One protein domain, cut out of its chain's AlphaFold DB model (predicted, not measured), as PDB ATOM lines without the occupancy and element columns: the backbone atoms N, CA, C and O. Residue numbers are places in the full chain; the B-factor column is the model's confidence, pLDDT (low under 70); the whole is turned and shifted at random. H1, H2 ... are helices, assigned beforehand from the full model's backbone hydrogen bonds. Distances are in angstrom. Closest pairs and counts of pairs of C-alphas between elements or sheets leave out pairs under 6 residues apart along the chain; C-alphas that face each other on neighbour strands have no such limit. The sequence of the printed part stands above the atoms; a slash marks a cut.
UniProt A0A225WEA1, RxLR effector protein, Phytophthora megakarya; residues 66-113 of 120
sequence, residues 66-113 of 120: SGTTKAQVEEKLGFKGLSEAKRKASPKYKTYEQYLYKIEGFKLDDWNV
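This is residues 66 to 113 of the 120 residues of the protein "RxLR effector protein" of Phytophthora megakarya (UniProt A0A225WEA1). A short helix, H1, runs loosely alongside the first part of a long helix, H3, the opposite way, with a very short helix, H2, at the turn between them. Residues 104 to 113, of which 104 to 111 belong to H3, stick out. The printed part has 48 residues, with three named helices in the order H1, H2, H3 and no named strand: all helix. It is loose, with a radius of gyration of the C-alphas of 12.2 A, and spans 38 by 17 by 14 A.

H1, residues 70 to 77, and H2, residues 84 to 88, are apart. H3, residues 93 to 111, is close to H1 but not clearly touching; the closest C-alphas, of Val 73 and Tyr 96, are 7.6 A apart. The two run opposite ways at a shallow tilt of 26 degrees. H2 and H3 are also close but not clearly touching, the closest C-alphas, of Arg 87 and Tyr 93, being 6.1 A apart. In H1, H2 and H3 every O i to N i+4 pair is within hydrogen-bond range.

H1 begins at C-alpha 70 (10.946, -17.193, 2.639). H3, 27.3 A long, ends at C-alpha 111 (-4.730, -26.426, -6.022).

The farthest C-alphas, of Lys 86 and Val 113, are 37.9 A apart. The printed part has no cut. The link from H1 to H2 is short, that from H2 to H3 tight. Residues 66 to 67 and 106 to 113 have pLDDT under 70.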
ATOM      1  N   SER A  66      13.671 -27.417  -2.598       68.12
ATOM      2  CA  SER A  66      14.085 -27.782  -1.239       68.12
ATOM      3  C   SER A  66      13.098 -27.339  -0.152       68.12
ATOM      4  O   SER A  66      13.394 -27.533   1.023       68.12
ATOM      5  N   GLY A  67      11.975 -26.692  -0.495       65.00
ATOM      6  CA  GLY A  67      11.021 -26.177   0.494       65.00
ATOM      7  C   GLY A  67      11.638 -25.132   1.431       65.00
ATOM      8  O   GLY A  67      11.210 -24.978   2.574       65.00
ATOM      9  N   THR A  68      12.688 -24.439   0.973       73.62
ATOM     10  CA  THR A  68      13.385 -23.427   1.779       73.62
ATOM     11  C   THR A  68      12.400 -22.313   2.103       73.62
ATOM     12  O   THR A  68      11.759 -21.793   1.204       73.62
ATOM     13  N   THR A  69      12.244 -21.915   3.363       75.38
ATOM     14  CA  THR A  69      11.237 -20.893   3.698       75.38
ATOM     15  C   THR A  69      11.669 -19.499   3.238       75.38
ATOM     16  O   THR A  69      12.860 -19.196   3.115       75.38
ATOM     17  N   LYS A  70      10.699 -18.597   3.027       76.44
ATOM     18  CA  LYS A  70      10.946 -17.193   2.639       76.44
ATOM     19  C   LYS A  70      11.989 -16.516   3.544       76.44
ATOM     20  O   LYS A  70      12.873 -15.833   3.037       76.44
ATOM     21  N   ALA A  71      11.929 -16.767   4.854       76.69
ATOM     22  CA  ALA A  71      12.866 -16.225   5.839       76.69
ATOM     23  C   ALA A  71      14.308 -16.729   5.642       76.69
ATOM     24  O   ALA A  71      15.254 -15.945   5.716       76.69
ATOM     25  N   GLN A  72      14.486 -18.015   5.326       78.38
ATOM     26  CA  GLN A  72      15.803 -18.593   5.046       78.38
ATOM     27  C   GLN A  72      16.392 -18.045   3.745       78.38
ATOM     28  O   GLN A  72      17.582 -17.743   3.682       78.38
ATOM     29  N   VAL A  73      15.569 -17.871   2.707       77.62
ATOM     30  CA  VAL A  73      16.012 -17.257   1.449       77.62
ATOM     31  C   VAL A  73      16.422 -15.801   1.689       77.62
ATOM     32  O   VAL A  73      17.501 -15.392   1.268       77.62
ATOM     33  N   GLU A  74      15.635 -15.028   2.440       78.62
ATOM     34  CA  GLU A  74      16.000 -13.656   2.822       78.62
ATOM     35  C   GLU A  74      17.322 -13.596   3.594       78.62
ATOM     36  O   GLU A  74      18.164 -12.749   3.296       78.62
ATOM     37  N   GLU A  75      17.563 -14.517   4.524       82.38
ATOM     38  CA  GLU A  75      18.838 -14.617   5.235       82.38
ATOM     39  C   GLU A  75      20.003 -14.962   4.296       82.38
ATOM     40  O   GLU A  75      21.033 -14.288   4.319       82.38
ATOM     41  N   LYS A  76      19.831 -15.936   3.391       78.88
ATOM     42  CA  LYS A  76      20.851 -16.329   2.400       78.88
ATOM     43  C   LYS A  76      21.183 -15.216   1.403       78.88
ATOM     44  O   LYS A  76      22.298 -15.187   0.879       78.88
ATOM     45  N   LEU A  77      20.239 -14.320   1.112       77.75
ATOM     46  CA  LEU A  77      20.477 -13.148   0.266       77.75
ATOM     47  C   LEU A  77      21.043 -11.948   1.035       77.75
ATOM     48  O   LEU A  77      21.508 -10.997   0.399       77.75
ATOM     49  N   GLY A  78      21.053 -12.001   2.368       80.38
ATOM     50  CA  GLY A  78      21.440 -10.877   3.216       80.38
ATOM     51  C   GLY A  78      20.373  -9.783   3.260       80.38
ATOM     52  O   GLY A  78      20.700  -8.612   3.400       80.38
ATOM     53  N   PHE A  79      19.102 -10.151   3.092       81.38
ATOM     54  CA  PHE A  79      17.936  -9.269   3.199       81.38
ATOM     55  C   PHE A  79      17.340  -9.221   4.611       81.38
ATOM     56  O   PHE A  79      16.402  -8.463   4.854       81.38
ATOM     57  N   LYS A  80      17.895  -9.996   5.548       79.31
ATOM     58  CA  LYS A  80      17.493 -10.014   6.957       79.31
ATOM     59  C   LYS A  80      17.617  -8.611   7.561       79.31
ATOM     60  O   LYS A  80      18.705  -8.045   7.600       79.31
ATOM     61  N   GLY A  81      16.495  -8.049   8.006       77.06
ATOM     62  CA  GLY A  81      16.440  -6.709   8.604       77.06
ATOM     63  C   GLY A  81      16.519  -5.543   7.609       77.06
ATOM     64  O   GLY A  81      16.573  -4.393   8.036       77.06
ATOM     65  N   LEU A  82      16.508  -5.798   6.294       80.19
ATOM     66  CA  LEU A  82      16.418  -4.729   5.299       80.19
ATOM     67  C   LEU A  82      14.956  -4.390   5.001       80.19
ATOM     68  O   LEU A  82      14.144  -5.269   4.710       80.19
ATOM     69  N   SER A  83      14.656  -3.090   4.982       79.88
ATOM     70  CA  SER A  83      13.389  -2.579   4.454       79.88
ATOM     71  C   SER A  83      13.215  -2.972   2.982       79.88
ATOM     72  O   SER A  83      14.189  -3.079   2.228       79.88
ATOM     73  N   GLU A  84      11.966  -3.167   2.560       77.19
ATOM     74  CA  GLU A  84      11.605  -3.599   1.209       77.19
ATOM     75  C   GLU A  84      12.209  -2.699   0.119       77.19
ATOM     76  O   GLU A  84      12.694  -3.200  -0.895       77.19
ATOM     77  N   ALA A  85      12.288  -1.387   0.360       78.88
ATOM     78  CA  ALA A  85      12.906  -0.436  -0.564       78.88
ATOM     79  C   ALA A  85      14.406  -0.715  -0.782       78.88
ATOM     80  O   ALA A  85      14.886  -0.729  -1.915       78.88
ATOM     81  N   LYS A  86      15.149  -1.021   0.293       78.25
ATOM     82  CA  LYS A  86      16.575  -1.385   0.201       78.25
ATOM     83  C   LYS A  86      16.773  -2.757  -0.434       78.25
ATOM     84  O   LYS A  86      17.771  -2.974  -1.116       78.25
ATOM     85  N   ARG A  87      15.826  -3.677  -0.238       79.56
ATOM     86  CA  ARG A  87      15.833  -4.972  -0.924       79.56
ATOM     87  C   ARG A  87      15.661  -4.788  -2.426       79.56
ATOM     88  O   ARG A  87      16.491  -5.309  -3.157       79.56
ATOM     89  N   LYS A  88      14.664  -4.012  -2.866       78.00
ATOM     90  CA  LYS A  88      14.384  -3.725  -4.287       78.00
ATOM     91  C   LYS A  88      15.545  -3.035  -5.004       78.00
ATOM     92  O   LYS A  88      15.771  -3.297  -6.177       78.00
ATOM     93  N   ALA A  89      16.320  -2.220  -4.290       81.94
ATOM     94  CA  ALA A  89      17.524  -1.593  -4.828       81.94
ATOM     95  C   ALA A  89      18.682  -2.583  -5.091       81.94
ATOM     96  O   ALA A  89      19.651  -2.233  -5.762       81.94
ATOM     97  N   SER A  90      18.625  -3.811  -4.561       77.31
ATOM     98  CA  SER A  90      19.688  -4.800  -4.742       77.31
ATOM     99  C   SER A  90      19.517  -5.586  -6.047       77.31
ATOM    100  O   SER A  90      18.437  -6.126  -6.292       77.31
ATOM    101  N   PRO A  91      20.589  -5.825  -6.825       77.56
ATOM    102  CA  PRO A  91      20.528  -6.712  -7.992       77.56
ATOM    103  C   PRO A  91      20.160  -8.161  -7.622       77.56
ATOM    104  O   PRO A  91      19.689  -8.922  -8.464       77.56
ATOM    105  N   LYS A  92      20.323  -8.547  -6.347       76.81
ATOM    106  CA  LYS A  92      19.916  -9.860  -5.821       76.81
ATOM    107  C   LYS A  92      18.394  -9.995  -5.672       76.81
ATOM    108  O   LYS A  92      17.900 -11.111  -5.530       76.81
ATOM    109  N   TYR A  93      17.651  -8.886  -5.705       81.00
ATOM    110  CA  TYR A  93      16.192  -8.890  -5.586       81.00
ATOM    111  C   TYR A  93      15.532  -9.651  -6.730       81.00
ATOM    112  O   TYR A  93      14.598 -10.405  -6.495       81.00
ATOM    113  N   LYS A  94      16.094  -9.562  -7.940       79.50
ATOM    114  CA  LYS A  94      15.619 -10.316  -9.104       79.50
ATOM    115  C   LYS A  94      15.616 -11.829  -8.854       79.50
ATOM    116  O   LYS A  94      14.678 -12.520  -9.233       79.50
ATOM    117  N   THR A  95      16.633 -12.360  -8.171       77.19
ATOM    118  CA  THR A  95      16.690 -13.788  -7.808       77.19
ATOM    119  C   THR A  95      15.628 -14.152  -6.770       77.19
ATOM    120  O   THR A  95      15.071 -15.248  -6.803       77.19
ATOM    121  N   TYR A  96      15.341 -13.238  -5.846       80.06
ATOM    122  CA  TYR A  96      14.312 -13.420  -4.831       80.06
ATOM    123  C   TYR A  96      12.897 -13.392  -5.418       80.06
ATOM    124  O   TYR A  96      12.069 -14.225  -5.070       80.06
ATOM    125  N   GLU A  97      12.639 -12.477  -6.347       81.44
ATOM    126  CA  GLU A  97      11.381 -12.385  -7.086       81.44
ATOM    127  C   GLU A  97      11.134 -13.647  -7.927       81.44
ATOM    128  O   GLU A  97      10.060 -14.238  -7.858       81.44
ATOM    129  N   GLN A  98      12.163 -14.150  -8.620       78.38
ATOM    130  CA  GLN A  98      12.099 -15.435  -9.328       78.38
ATOM    131  C   GLN A  98      11.766 -16.609  -8.401       78.38
ATOM    132  O   GLN A  98      11.076 -17.542  -8.807       78.38
ATOM    133  N   TYR A  99      12.278 -16.587  -7.170       79.94
ATOM    134  CA  TYR A  99      11.951 -17.588  -6.163       79.94
ATOM    135  C   TYR A  99      10.484 -17.473  -5.708       79.94
ATOM    136  O   TYR A  99       9.796 -18.492  -5.678       79.94
ATOM    137  N   LEU A 100       9.988 -16.257  -5.434       80.19
ATOM    138  CA  LEU A 100       8.582 -16.020  -5.075       80.19
ATOM    139  C   LEU A 100       7.619 -16.503  -6.166       80.19
ATOM    140  O   LEU A 100       6.662 -17.209  -5.870       80.19
ATOM    141  N   TYR A 101       7.919 -16.191  -7.425       79.56
ATOM    142  CA  TYR A 101       7.106 -16.627  -8.557       79.56
ATOM    143  C   TYR A 101       7.028 -18.158  -8.662       79.56
ATOM    144  O   TYR A 101       5.967 -18.719  -8.920       79.56
ATOM    145  N   LYS A 102       8.140 -18.866  -8.415       76.00
ATOM    146  CA  LYS A 102       8.169 -20.336  -8.457       76.00
ATOM    147  C   LYS A 102       7.334 -20.966  -7.348       76.00
ATOM    148  O   LYS A 102       6.571 -21.879  -7.633       76.00
ATOM    149  N   ILE A 103       7.458 -20.493  -6.106       75.69
ATOM    150  CA  ILE A 103       6.659 -21.036  -4.994       75.69
ATOM    151  C   ILE A 103       5.164 -20.745  -5.153       75.69
ATOM    152  O   ILE A 103       4.344 -21.531  -4.696       75.69
ATOM    153  N   GLU A 104       4.804 -19.631  -5.790       71.81
ATOM    154  CA  GLU A 104       3.413 -19.301  -6.097       71.81
ATOM    155  C   GLU A 104       2.860 -20.194  -7.212       71.81
ATOM    156  O   GLU A 104       1.766 -20.730  -7.066       71.81
ATOM    157  N   GLY A 105       3.659 -20.471  -8.248       70.00
ATOM    158  CA  GLY A 105       3.342 -21.493  -9.249       70.00
ATOM    159  C   GLY A 105       3.117 -22.876  -8.631       70.00
ATOM    160  O   GLY A 105       2.105 -23.505  -8.912       70.00
ATOM    161  N   PHE A 106       3.981 -23.309  -7.705       63.06
ATOM    162  CA  PHE A 106       3.794 -24.577  -6.985       63.06
ATOM    163  C   PHE A 106       2.495 -24.622  -6.168       63.06
ATOM    164  O   PHE A 106       1.866 -25.671  -6.096       63.06
ATOM    165  N   LYS A 107       2.069 -23.502  -5.569       61.59
ATOM    166  CA  LYS A 107       0.789 -23.429  -4.842       61.59
ATOM    167  C   LYS A 107      -0.424 -23.510  -5.770       61.59
ATOM    168  O   LYS A 107      -1.446 -24.062  -5.378       61.59
ATOM    169  N   LEU A 108      -0.326 -22.938  -6.968       62.25
ATOM    170  CA  LEU A 108      -1.393 -22.998  -7.970       62.25
ATOM    171  C   LEU A 108      -1.497 -24.392  -8.603       62.25
ATOM    172  O   LEU A 108      -2.608 -24.868  -8.826       62.25
ATOM    173  N   ASP A 109      -0.364 -25.061  -8.830       59.31
ATOM    174  CA  ASP A 109      -0.343 -26.449  -9.300       59.31
ATOM    175  C   ASP A 109      -0.941 -27.403  -8.252       59.31
ATOM    176  O   ASP A 109      -1.726 -28.274  -8.612       59.31
ATOM    177  N   ASP A 110      -0.645 -27.205  -6.962       60.38
ATOM    178  CA  ASP A 110      -1.207 -27.999  -5.854       60.38
ATOM    179  C   ASP A 110      -2.742 -27.869  -5.757       60.38
ATOM    180  O   ASP A 110      -3.455 -28.855  -5.574       60.38
ATOM    181  N   TRP A 111      -3.280 -26.666  -5.987       60.03
ATOM    182  CA  TRP A 111      -4.730 -26.426  -6.022       60.03
ATOM    183  C   TRP A 111      -5.435 -27.169  -7.167       60.03
ATOM    184  O   TRP A 111      -6.577 -27.603  -7.019       60.03
ATOM    185  N   ASN A 112      -4.768 -27.348  -8.309       56.25
ATOM    186  CA  ASN A 112      -5.365 -27.955  -9.499       56.25
ATOM    187  C   ASN A 112      -5.366 -29.501  -9.474       56.25
ATOM    188  O   ASN A 112      -5.827 -30.130 -10.425       56.25
ATOM    189  N   VAL A 113      -4.845 -30.120  -8.406       56.84
ATOM    190  CA  VAL A 113      -4.732 -31.584  -8.249       56.84
ATOM    191  C   VAL A 113      -5.905 -32.198  -7.476       56.84
ATOM    192  O   VAL A 113      -6.054 -33.418  -7.472       56.84
TER     193      VAL A 113